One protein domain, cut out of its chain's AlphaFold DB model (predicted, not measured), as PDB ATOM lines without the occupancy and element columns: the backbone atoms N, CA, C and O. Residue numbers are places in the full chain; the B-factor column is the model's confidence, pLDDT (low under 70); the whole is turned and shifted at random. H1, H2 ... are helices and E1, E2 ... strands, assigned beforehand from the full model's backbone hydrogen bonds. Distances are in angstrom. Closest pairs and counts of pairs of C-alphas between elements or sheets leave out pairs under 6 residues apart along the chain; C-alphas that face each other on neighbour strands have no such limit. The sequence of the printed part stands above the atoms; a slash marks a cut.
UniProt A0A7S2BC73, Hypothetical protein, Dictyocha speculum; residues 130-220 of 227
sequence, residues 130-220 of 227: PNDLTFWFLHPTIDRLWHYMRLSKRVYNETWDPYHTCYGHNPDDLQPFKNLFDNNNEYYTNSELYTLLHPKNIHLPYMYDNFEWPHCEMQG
ATOM      1  N   PRO A 130      68.060  37.263 108.634       94.50
ATOM      2  CA  PRO A 130      67.700  38.650 108.322       94.50
ATOM      3  C   PRO A 130      67.932  39.666 109.455       94.50
ATOM      4  O   PRO A 130      67.911  40.873 109.191       94.50
ATOM      5  N   ASN A 131      68.138  39.214 110.699       90.88
ATOM      6  CA  ASN A 131      68.491  40.076 111.832       90.88
ATOM      7  C   ASN A 131      69.953  40.542 111.788       90.88
ATOM      8  O   ASN A 131      70.281  41.580 112.369       90.88
ATOM      9  N   ASP A 132      70.827  39.813 111.092       92.62
ATOM     10  CA  ASP A 132      72.201  40.239 110.868       92.62
ATOM     11  C   ASP A 132      72.256  41.212 109.684       92.62
ATOM     12  O   ASP A 132      71.779  40.928 108.583       92.62
ATOM     13  N   LEU A 133      72.881  42.375 109.882       93.31
ATOM     14  CA  LEU A 133      73.021  43.382 108.832       93.31
ATOM     15  C   LEU A 133      73.715  42.830 107.580       93.31
ATOM     16  O   LEU A 133      73.400  43.285 106.479       93.31
ATOM     17  N   THR A 134      74.626  41.857 107.705       94.00
ATOM     18  CA  THR A 134      75.323  41.305 106.537       94.00
ATOM     19  C   THR A 134      74.392  40.543 105.599       94.00
ATOM     20  O   THR A 134      74.683  40.506 104.405       94.00
ATOM     21  N   PHE A 135      73.270  39.996 106.081       95.06
ATOM     22  CA  PHE A 135      72.266  39.326 105.244       95.06
ATOM     23  C   PHE A 135      71.853  40.213 104.067       95.06
ATOM     24  O   PHE A 135      71.886  39.799 102.908       95.06
ATOM     25  N   TRP A 136      71.576  41.483 104.358       94.88
ATOM     26  CA  TRP A 136      71.109  42.465 103.383       94.88
ATOM     27  C   TRP A 136      72.192  42.940 102.411       94.88
ATOM     28  O   TRP A 136      71.857  43.522 101.386       94.88
ATOM     29  N   PHE A 137      73.472  42.669 102.679       93.56
ATOM     30  CA  PHE A 137      74.562  42.886 101.718       93.56
ATOM     31  C   PHE A 137      74.877  41.625 100.915       93.56
ATOM     32  O   PHE A 137      75.226  41.719  99.740       93.56
ATOM     33  N   LEU A 138      74.734  40.448 101.527       94.06
ATOM     34  CA  LEU A 138      74.976  39.160 100.884       94.06
ATOM     35  C   LEU A 138      73.878  38.829  99.866       94.06
ATOM     36  O   LEU A 138      74.194  38.494  98.724       94.06
ATOM     37  N   HIS A 139      72.600  38.978 100.220       95.94
ATOM     38  CA  HIS A 139      71.484  38.603  99.345       95.94
ATOM     39  C   HIS A 139      71.431  39.375  98.011       95.94
ATOM     40  O   HIS A 139      71.215  38.733  96.982       95.94
ATOM     41  N   PRO A 140      71.735  40.686  97.941       94.50
ATOM     42  CA  PRO A 140      71.892  41.377  96.660       94.50
ATOM     43  C   PRO A 140      73.017  40.816  95.778       94.50
ATOM     44  O   PRO A 140      72.935  40.877  94.556       94.50
ATOM     45  N   THR A 141      74.072  40.219  96.350       93.06
ATOM     46  CA  THR A 141      75.104  39.556  95.525       93.06
ATOM     47  C   THR A 141      74.584  38.280  94.864       93.06
ATOM     48  O   THR A 141      74.991  37.972  93.740       93.06
ATOM     49  N   ILE A 142      73.652  37.581  95.522       93.94
ATOM     50  CA  ILE A 142      72.934  36.428  94.963       93.94
ATOM     51  C   ILE A 142      71.923  36.888  93.911       93.94
ATOM     52  O   ILE A 142      71.872  36.306  92.832       93.94
ATOM     53  N   ASP A 143      71.191  37.972  94.160       95.44
ATOM     54  CA  ASP A 143      70.291  38.576  93.170       95.44
ATOM     55  C   ASP A 143      71.052  39.063  91.920       95.44
ATOM     56  O   ASP A 143      70.635  38.823  90.788       95.44
ATOM     57  N   ARG A 144      72.259  39.624  92.086       94.12
ATOM     58  CA  ARG A 144      73.157  39.948  90.963       94.12
ATOM     59  C   ARG A 144      73.559  38.713  90.163       94.12
ATOM     60  O   ARG A 144      73.586  38.762  88.931       94.12
ATOM     61  N   LEU A 145      73.876  37.611  90.843       91.75
ATOM     62  CA  LEU A 145      74.150  36.335  90.182       91.75
ATOM     63  C   LEU A 145      72.905  35.817  89.446       91.75
ATOM     64  O   LEU A 145      73.017  35.304  88.334       91.75
ATOM     65  N   TRP A 146      71.721  36.002  90.024       92.62
ATOM     66  CA  TRP A 146      70.455  35.617  89.417       92.62
ATOM     67  C   TRP A 146      70.128  36.439  88.161       92.62
ATOM     68  O   TRP A 146      69.816  35.873  87.112       92.62
ATOM     69  N   HIS A 147      70.316  37.759  88.212       93.06
ATOM     70  CA  HIS A 147      70.229  38.637  87.045       93.06
ATOM     71  C   HIS A 147      71.187  38.188  85.936       93.06
ATOM     72  O   HIS A 147      70.774  38.072  84.781       93.06
ATOM     73  N   TYR A 148      72.442  37.878  86.279       90.81
ATOM     74  CA  TYR A 148      73.414  37.343  85.324       90.81
ATOM     75  C   TYR A 148      72.913  36.054  84.664       90.81
ATOM     76  O   TYR A 148      72.924  35.961  83.438       90.81
ATOM     77  N   MET A 149      72.421  35.087  85.446       89.44
ATOM     78  CA  MET A 149      71.910  33.815  84.923       89.44
ATOM     79  C   MET A 149      70.790  34.027  83.897       89.44
ATOM     80  O   MET A 149      70.866  33.473  82.799       89.44
ATOM     81  N   ARG A 150      69.810  34.883  84.212       90.88
ATOM     82  CA  ARG A 150      68.648  35.172  83.347       90.88
ATOM     83  C   ARG A 150      68.963  36.046  82.131       90.88
ATOM     84  O   ARG A 150      68.228  36.037  81.145       90.88
ATOM     85  N   LEU A 151      70.032  36.840  82.188       89.38
ATOM     86  CA  LEU A 151      70.502  37.633  81.047       89.38
ATOM     87  C   LEU A 151      71.467  36.857  80.144       89.38
ATOM     88  O   LEU A 151      71.632  37.232  78.982       89.38
ATOM     89  N   SER A 152      72.098  35.806  80.670       86.69
ATOM     90  CA  SER A 152      73.130  35.056  79.967       86.69
ATOM     91  C   SER A 152      72.604  34.329  78.725       86.69
ATOM     92  O   SER A 152      71.424  34.014  78.589       86.69
ATOM     93  N   LYS A 153      73.521  33.986  77.818       77.31
ATOM     94  CA  LYS A 153      73.246  33.149  76.635       77.31
ATOM     95  C   LYS A 153      73.032  31.672  76.988       77.31
ATOM     96  O   LYS A 153      72.786  30.865  76.091       77.31
ATOM     97  N   ARG A 154      73.189  31.284  78.259       76.44
ATOM     98  CA  ARG A 154      72.940  29.910  78.696       76.44
ATOM     99  C   ARG A 154      71.438  29.675  78.729       76.44
ATOM    100  O   ARG A 154      70.686  30.481  79.263       76.44
ATOM    101  N   VAL A 155      71.011  28.548  78.173       70.50
ATOM    102  CA  VAL A 155      69.611  28.134  78.241       70.50
ATOM    103  C   VAL A 155      69.339  27.661  79.664       70.50
ATOM    104  O   VAL A 155      69.801  26.593  80.063       70.50
ATOM    105  N   TYR A 156      68.620  28.473  80.430       83.44
ATOM    106  CA  TYR A 156      68.013  28.062  81.687       83.44
ATOM    107  C   TYR A 156      66.535  27.766  81.426       83.44
ATOM    108  O   TYR A 156      65.852  28.529  80.742       83.44
ATOM    109  N   ASN A 157      66.052  26.623  81.909       87.56
ATOM    110  CA  ASN A 157      64.644  26.281  81.778       87.56
ATOM    111  C   ASN A 157      63.848  27.033  82.851       87.56
ATOM    112  O   ASN A 157      63.869  26.644  84.011       87.56
ATOM    113  N   GLU A 158      63.146  28.091  82.447       87.81
ATOM    114  CA  GLU A 158      62.283  28.897  83.327       87.81
ATOM    115  C   GLU A 158      60.866  28.311  83.489       87.81
ATOM    116  O   GLU A 158      59.969  28.982  83.992       87.81
ATOM    117  N   THR A 159      60.634  27.074  83.039       89.94
ATOM    118  CA  THR A 159      59.339  26.403  83.216       89.94
ATOM    119  C   THR A 159      59.164  26.006  84.678       89.94
ATOM    120  O   THR A 159      59.965  25.238  85.208       89.94
ATOM    121  N   TRP A 160      58.097  26.498  85.304       88.75
ATOM    122  CA  TRP A 160      57.701  26.101  86.652       88.75
ATOM    123  C   TRP A 160      57.284  24.632  86.703       88.75
ATOM    124  O   TRP A 160      56.589  24.147  85.808       88.75
ATOM    125  N   ASP A 161      57.654  23.952  87.786       87.19
ATOM    126  CA  ASP A 161      56.970  22.727  88.186       87.19
ATOM    127  C   ASP A 161      55.617  23.124  88.804       87.19
ATOM    128  O   ASP A 161      55.604  23.851  89.801       87.19
ATOM    129  N   PRO A 162      54.477  22.726  88.209       79.56
ATOM    130  CA  PRO A 162      53.167  23.130  88.704       79.56
ATOM    131  C   PRO A 162      52.797  22.484  90.045       79.56
ATOM    132  O   PRO A 162      51.843  22.946  90.667       79.56
ATOM    133  N   TYR A 163      53.503  21.431  90.483       83.69
ATOM    134  CA  TYR A 163      53.172  20.716  91.715       83.69
ATOM    135  C   TYR A 163      54.413  20.309  92.507       83.69
ATOM    136  O   TYR A 163      55.024  19.268  92.274       83.69
ATOM    137  N   HIS A 164      54.702  21.084  93.544       85.44
ATOM    138  CA  HIS A 164      55.689  20.788  94.564       85.44
ATOM    139  C   HIS A 164      55.011  20.493  95.911       85.44
ATOM    140  O   HIS A 164      54.063  21.161  96.328       85.44
ATOM    141  N   THR A 165      55.505  19.475  96.619       87.88
ATOM    142  CA  THR A 165      54.933  19.017  97.899       87.88
ATOM    143  C   THR A 165      55.236  19.959  99.063       87.88
ATOM    144  O   THR A 165      54.494  19.980 100.044       87.88
ATOM    145  N   CYS A 166      56.309  20.747  98.972       83.69
ATOM    146  CA  CYS A 166      56.641  21.753  99.979       83.69
ATOM    147  C   CYS A 166      55.786  23.012  99.808       83.69
ATOM    148  O   CYS A 166      55.774  23.627  98.744       83.69
ATOM    149  N   TYR A 167      55.121  23.412 100.889       85.19
ATOM    150  CA  TYR A 167      54.323  24.632 100.954       85.19
ATOM    151  C   TYR A 167      55.166  25.881 100.657       85.19
ATOM    152  O   TYR A 167      56.256  26.028 101.211       85.19
ATOM    153  N   GLY A 168      54.657  26.787  99.821       88.69
ATOM    154  CA  GLY A 168      55.334  28.034  99.454       88.69
ATOM    155  C   GLY A 168      56.250  27.926  98.232       88.69
ATOM    156  O   GLY A 168      56.860  28.925  97.854       88.69
ATOM    157  N   HIS A 169      56.354  26.745  97.610       91.50
ATOM    158  CA  HIS A 169      57.220  26.483  96.454       91.50
ATOM    159  C   HIS A 169      56.463  26.344  95.123       91.50
ATOM    160  O   HIS A 169      57.103  26.182  94.084       91.50
ATOM    161  N   ASN A 170      55.128  26.408  95.123       94.00
ATOM    162  CA  ASN A 170      54.327  26.336  93.901       94.00
ATOM    163  C   ASN A 170      54.238  27.705  93.210       94.00
ATOM    164  O   ASN A 170      54.327  28.736  93.885       94.00
ATOM    165  N   PRO A 171      54.017  27.751  91.883       95.31
ATOM    166  CA  PRO A 171      53.912  29.008  91.136       95.31
ATOM    167  C   PRO A 171      52.797  29.934  91.635       95.31
ATOM    168  O   PRO A 171      52.961  31.151  91.570       95.31
ATOM    169  N   ASP A 172      51.706  29.367  92.152       94.88
ATOM    170  CA  ASP A 172      50.521  30.102  92.615       94.88
ATOM    171  C   ASP A 172      50.538  30.392  94.128       94.88
ATOM    172  O   ASP A 172      49.621  31.030  94.649       94.88
ATOM    173  N   ASP A 173      51.573  29.949  94.854       95.00
ATOM    174  CA  ASP A 173      51.696  30.239  96.283       95.00
ATOM    175  C   ASP A 173      51.961  31.736  96.499       95.00
ATOM    176  O   ASP A 173      52.867  32.328  95.901       95.00
ATOM    177  N   LEU A 174      51.164  32.346  97.379       96.06
ATOM    178  CA  LEU A 174      51.234  33.772  97.686       96.06
ATOM    179  C   LEU A 174      52.451  34.104  98.551       96.06
ATOM    180  O   LEU A 174      52.727  33.444  99.553       96.06
ATOM    181  N   GLN A 175      53.120  35.194  98.198       95.25
ATOM    182  CA  GLN A 175      54.261  35.748  98.912       95.25
ATOM    183  C   GLN A 175      53.846  36.987  99.718       95.25
ATOM    184  O   GLN A 175      52.895  37.681  99.351       95.25
ATOM    185  N   PRO A 176      54.552  37.326 100.811       95.12
ATOM    186  CA  PRO A 176      54.151  38.389 101.737       95.12
ATOM    187  C   PRO A 176      54.449  39.808 101.212       95.12
ATOM    188  O   PRO A 176      54.752  40.713 101.986       95.12
ATOM    189  N   PHE A 177      54.357  40.025  99.900       94.88
ATOM    190  CA  PHE A 177      54.640  41.298  99.244       94.88
ATOM    191  C   PHE A 177      53.389  41.838  98.555       94.88
ATOM    192  O   PHE A 177      52.689  41.097  97.870       94.88
ATOM    193  N   LYS A 178      53.130  43.138  98.724       96.44
ATOM    194  CA  LYS A 178      52.030  43.869  98.083       96.44
ATOM    195  C   LYS A 178      52.518  45.211  97.578       96.44
ATOM    196  O   LYS A 178      53.423  45.789  98.178       96.44
ATOM    197  N   ASN A 179      51.845  45.738  96.559       93.81
ATOM    198  CA  ASN A 179      52.035  47.106  96.073       93.81
ATOM    199  C   ASN A 179      53.500  47.435  95.714       93.81
ATOM    200  O   ASN A 179      53.960  48.557  95.913       93.81
ATOM    201  N   LEU A 180      54.258  46.436  95.245       91.50
ATOM    202  CA  LEU A 180      55.639  46.638  94.792       91.50
ATOM    203  C   LEU A 180      55.666  47.194  93.364       91.50
ATOM    204  O   LEU A 180      56.526  48.008  93.038       91.50
ATOM    205  N   PHE A 181      54.714  46.761  92.530       91.50
ATOM    206  CA  PHE A 181      54.630  47.103  91.107       91.50
ATOM    207  C   PHE A 181      53.265  47.691  90.700       91.50
ATOM    208  O   PHE A 181      53.110  48.154  89.571       91.50
ATOM    209  N   ASP A 182      52.287  47.705  91.609       90.81
ATOM    210  CA  ASP A 182      50.924  48.215  91.412       90.81
ATOM    211  C   ASP A 182      50.345  48.793  92.725       90.81
ATOM    212  O   ASP A 182      51.074  48.971  93.698       90.81
ATOM    213  N   ASN A 183      49.046  49.121  92.750       92.75
ATOM    214  CA  ASN A 183      48.340  49.643  93.929       92.75
ATOM    215  C   ASN A 183      47.092  48.811  94.296       92.75
ATOM    216  O   ASN A 183      46.134  49.348  94.858       92.75
ATOM    217  N   ASN A 184      47.061  47.523  93.946       92.81
ATOM    218  CA  ASN A 184      45.848  46.703  94.037       92.81
ATOM    219  C   ASN A 184      45.630  46.090  95.433       92.81
ATOM    220  O   ASN A 184      44.572  45.526  95.701       92.81
ATOM    221  N   ASN A 185      46.594  46.235  96.350       95.00
ATOM    222  CA  ASN A 185      46.569  45.673  97.704       95.00
ATOM    223  C   ASN A 185      46.395  44.138  97.747       95.00
ATOM    224  O   ASN A 185      45.930  43.573  98.746       95.00
ATOM    225  N   GLU A 186      46.826  43.457  96.691       96.38
ATOM    226  CA  GLU A 186      46.856  42.001  96.564       96.38
ATOM    227  C   GLU A 186      48.276  41.478  96.803       96.38
ATOM    228  O   GLU A 186      49.255  42.203  96.613       96.38
ATOM    229  N   TYR A 187      48.376  40.248  97.314       97.31
ATOM    230  CA  TYR A 187      49.663  39.564  97.446       97.31
ATOM    231  C   TYR A 187      50.055  38.977  96.098       97.31
ATOM    232  O   TYR A 187      49.200  38.409  95.423       97.31
ATOM    233  N   TYR A 188      51.332  39.071  95.747       97.12
ATOM    234  CA  TYR A 188      51.842  38.443  94.534       97.12
ATOM    235  C   TYR A 188      52.057  36.941  94.727       97.12
ATOM    236  O   TYR A 188      52.486  36.504  95.799       97.12
ATOM    237  N   THR A 189      51.836  36.158  93.680       96.69
ATOM    238  CA  THR A 189      52.276  34.762  93.617       96.69
ATOM    239  C   THR A 189      53.784  34.666  93.346       96.69
ATOM    240  O   THR A 189      54.430  35.623  92.898       96.69
ATOM    241  N   ASN A 190      54.364  33.488  93.585       95.81
ATOM    242  CA  ASN A 190      55.741  33.181  93.189       95.81
ATOM    243  C   ASN A 190      55.998  33.448  91.698       95.81
ATOM    244  O   ASN A 190      56.999  34.076  91.342       95.81
ATOM    245  N   SER A 191      55.097  32.988  90.826       95.69
ATOM    246  CA  SER A 191      55.238  33.147  89.375       95.69
ATOM    247  C   SER A 191      55.137  34.611  88.936       95.69
ATOM    248  O   SER A 191      55.931  35.052  88.101       95.69
ATOM    249  N   GLU A 192      54.250  35.395  89.552       95.81
ATOM    250  CA  GLU A 192      54.136  36.835  89.307       95.81
ATOM    251  C   GLU A 192      55.417  37.575  89.692       95.81
ATOM    252  O   GLU A 192      55.976  38.298  88.863       95.81
ATOM    253  N   LEU A 193      55.932  37.365  90.911       95.44
ATOM    254  CA  LEU A 193      57.182  37.995  91.351       95.44
ATOM    255  C   LEU A 193      58.359  37.591  90.469       95.44
ATOM    256  O   LEU A 193      59.180  38.434  90.118       95.44
ATOM    257  N   TYR A 194      58.428  36.327  90.062       94.38
ATOM    258  CA  TYR A 194      59.477  35.831  89.182       94.38
ATOM    259  C   TYR A 194      59.498  36.543  87.821       94.38
ATOM    260  O   TYR A 194      60.574  36.835  87.282       94.38
ATOM    261  N   THR A 195      58.327  36.859  87.266       94.19
ATOM    262  CA  THR A 195      58.199  37.651  86.037       94.19
ATOM    263  C   THR A 195      58.475  39.135  86.285       94.19
ATOM    264  O   THR A 195      59.225  39.748  85.524       94.19
ATOM    265  N   LEU A 196      57.917  39.719  87.349       94.88
ATOM    266  CA  LEU A 196      58.055  41.145  87.664       94.88
ATOM    267  C   LEU A 196      59.497  41.530  88.028       94.88
ATOM    268  O   LEU A 196      59.963  42.596  87.631       94.88
ATOM    269  N   LEU A 197      60.231  40.639  88.695       94.69
ATOM    270  CA  LEU A 197      61.645  40.803  89.048       94.69
ATOM    271  C   LEU A 197      62.603  40.379  87.922       94.69
ATOM    272  O   LEU A 197      63.807  40.259  88.132       94.69
ATOM    273  N   HIS A 198      62.104  40.114  86.711       94.25
ATOM    274  CA  HIS A 198      62.981  39.800  85.588       94.25
ATOM    275  C   HIS A 198      63.881  41.010  85.261       94.25
ATOM    276  O   HIS A 198      63.364  42.108  85.074       94.25
ATOM    277  N   PRO A 199      65.210  40.848  85.077       93.50
ATOM    278  CA  PRO A 199      66.123  41.973  84.831       93.50
ATOM    279  C   PRO A 199      65.791  42.792  83.571       93.50
ATOM    280  O   PRO A 199      66.039  43.986  83.512       93.50
ATOM    281  N   LYS A 200      65.211  42.168  82.540       91.94
ATOM    282  CA  LYS A 200      64.671  42.850  81.340       91.94
ATOM    283  C   LYS A 200      63.320  43.563  81.539       91.94
ATOM    284  O   LYS A 200      62.820  44.146  80.580       91.94
ATOM    285  N   ASN A 201      62.700  43.496  82.716       94.44
ATOM    286  CA  ASN A 201      61.459  44.219  82.978       94.44
ATOM    287  C   ASN A 201      61.757  45.717  83.124       94.44
ATOM    288  O   ASN A 201      62.472  46.131  84.031       94.44
ATOM    289  N   ILE A 202      61.165  46.536  82.254       91.88
ATOM    290  CA  ILE A 202      61.360  47.994  82.240       91.88
ATOM    291  C   ILE A 202      60.837  48.699  83.500       91.88
ATOM    292  O   ILE A 202      61.196  49.846  83.747       91.88
ATOM    293  N   HIS A 203      59.969  48.038  84.268       91.19
ATOM    294  CA  HIS A 203      59.392  48.574  85.499       91.19
ATOM    295  C   HIS A 203      60.206  48.220  86.750       91.19
ATOM    296  O   HIS A 203      59.881  48.705  87.833       91.19
ATOM    297  N   LEU A 204      61.259  47.401  86.628       92.56
ATOM    298  CA  LEU A 204      62.154  47.116  87.744       92.56
ATOM    299  C   LEU A 204      62.965  48.385  88.076       92.56
ATOM    300  O   LEU A 204      63.617  48.937  87.188       92.56
ATOM    301  N   PRO A 205      62.962  48.876  89.331       90.12
ATOM    302  CA  PRO A 205      63.542  50.178  89.662       90.12
ATOM    303  C   PRO A 205      65.076  50.165  89.757       90.12
ATOM    304  O   PRO A 205      65.677  51.192  90.070       90.12
ATOM    305  N   TYR A 206      65.719  49.021  89.519       92.94
ATOM    306  CA  TYR A 206      67.167  48.871  89.571       92.94
ATOM    307  C   TYR A 206      67.669  47.835  88.558       92.94
ATOM    308  O   TYR A 206      66.944  46.945  88.119       92.94
ATOM    309  N   MET A 207      68.954  47.940  88.227       92.44
ATOM    310  CA  MET A 207      69.728  46.929  87.513       92.44
ATOM    311  C   MET A 207      71.176  47.009  88.003       92.44
ATOM    312  O   MET A 207      71.654  48.086  88.360       92.44
ATOM    313  N   TYR A 208      71.876  45.877  88.033       93.50
ATOM    314  CA  TYR A 208      73.297  45.865  88.363       93.50
ATOM    315  C   TYR A 208      74.127  46.378  87.187       93.50
ATOM    316  O   TYR A 208      73.930  45.955  86.052       93.50
ATOM    317  N   ASP A 209      75.075  47.262  87.487       91.88
ATOM    318  CA  ASP A 209      75.973  47.892  86.513       91.88
ATOM    319  C   ASP A 209      76.885  46.880  85.794       91.88
ATOM    320  O   ASP A 209      77.128  46.981  84.594       91.88
ATOM    321  N   ASN A 210      77.362  45.864  86.519       90.62
ATOM    322  CA  ASN A 210      78.237  44.830  85.979       90.62
ATOM    323  C   ASN A 210      77.988  43.457  86.618       90.62
ATOM    324  O   ASN A 210      77.488  43.337  87.741       90.62
ATOM    325  N   PHE A 211      78.426  42.420  85.905       90.38
ATOM    326  CA  PHE A 211      78.402  41.022  86.334       90.38
ATOM    327  C   PHE A 211      79.830  40.478  86.467       90.38
ATOM    328  O   PHE A 211      80.181  39.437  85.911       90.38
ATOM    329  N   GLU A 212      80.682  41.231  87.171       88.69
ATOM    330  CA  GLU A 212      82.085  40.881  87.401       88.69
ATOM    331  C   GLU A 212      82.302  40.341  88.823       88.69
ATOM    332  O   GLU A 212      81.822  40.901  89.818       88.69
ATOM    333  N   TRP A 213      83.069  39.251  88.923       90.19
ATOM    334  CA  TRP A 213      83.510  38.653  90.186       90.19
ATOM    335  C   TRP A 213      85.025  38.416  90.125       90.19
ATOM    336  O   TRP A 213      85.456  37.329  89.733       90.19
ATOM    337  N   PRO A 214      85.851  39.403  90.525       91.31
ATOM    338  CA  PRO A 214      87.309  39.300  90.420       91.31
ATOM    339  C   PRO A 214      87.889  38.064  91.117       91.31
ATOM    340  O   PRO A 214      88.853  37.474  90.644       91.31
ATOM    341  N   HIS A 215      87.276  37.616  92.217       90.94
ATOM    342  CA  HIS A 215      87.698  36.395  92.908       90.94
ATOM    343  C   HIS A 215      87.460  35.116  92.094       90.94
ATOM    344  O   HIS A 215      88.282  34.207  92.168       90.94
ATOM    345  N   CYS A 216      86.401  35.054  91.282       89.62
ATOM    346  CA  CYS A 216      86.171  33.943  90.360       89.62
ATOM    347  C   CYS A 216      87.180  33.975  89.204       89.62
ATOM    348  O   CYS A 216      87.733  32.938  88.841       89.62
ATOM    349  N   GLU A 217      87.476  35.161  88.663       90.25
ATOM    350  CA  GLU A 217      88.480  35.325  87.602       90.25
ATOM    351  C   GLU A 217      89.881  34.915  88.077       90.25
ATOM    352  O   GLU A 217      90.589  34.210  87.358       90.25
ATOM    353  N   MET A 218      90.254  35.258  89.317       92.62
ATOM    354  CA  MET A 218      91.508  34.805  89.941       92.62
ATOM    355  C   MET A 218      91.609  33.275  90.045       92.62
ATOM    356  O   MET A 218      92.711  32.733  90.031       92.62
ATOM    357  N   GLN A 219      90.477  32.576  90.127       93.38
ATOM    358  CA  GLN A 219      90.403  31.113  90.130       93.38
ATOM    359  C   GLN A 219      90.304  30.508  88.716       93.38
ATOM    360  O   GLN A 219      90.209  29.291  88.574       93.38
ATOM    361  N   GLY A 220      90.341  31.333  87.665       91.62
ATOM    362  CA  GLY A 220      90.270  30.901  86.268       91.62
ATOM    363  C   GLY A 220      88.851  30.779  85.700       91.62
ATOM    364  O   GLY A 220      88.690  30.307  84.573       91.62
TER     365      GLY A 220
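AT A GLANCE: This is residues 130 to 220 of the 227 residues of the protein "Hypothetical protein" of Dictyocha speculum (UniProt A0A7S2BC73). A long helix, H1, stands apart from a small lobe of the hairpin E1 and E2 with short helix H2; one long loop, residues 152 to 173, joins H1 to the lobe, and a second, residues 197 to 213, leads from H2 to a tail with H3 that sticks out at residues 214 to 220. The 91 printed residues run H1, E1, E2, H2, H3, in a mixed class with 37 in named elements; the sheet E1 - E2 is antiparallel. The whole is loose, with radius of gyration of the C-alphas 15.6 A and spans of 45 by 31 by 29 A.

IN THESE COORDINATES: Find C-alpha 135 at (72.266, 39.326, 105.244); from there H1 runs 24.3 A to residue 151. E1 is residues 174 to 178, 10.1 A; E2 187 to 189; H2 190 to 196, 10.0 A; H3 214 to 218, ending at C-alpha 218 (91.508, 34.805, 89.941).

HOW THE PARTS SIT: In the hairpin, look at N 175 and O 188, 2.8 A apart, within hydrogen-bond range. The closest C-alphas of E1 and H2, Leu 174 and Asn 190, are 6.4 A apart. H1 is apart from H2 and H3. Every O i to N i+4 pair is within range in H2 and H3, and 11 of 13 in H1.

THE WHOLE: The printed part has no cut; the links H1 to E1 and H2 to H3 are long. No printed residue is under 70 in pLDDT.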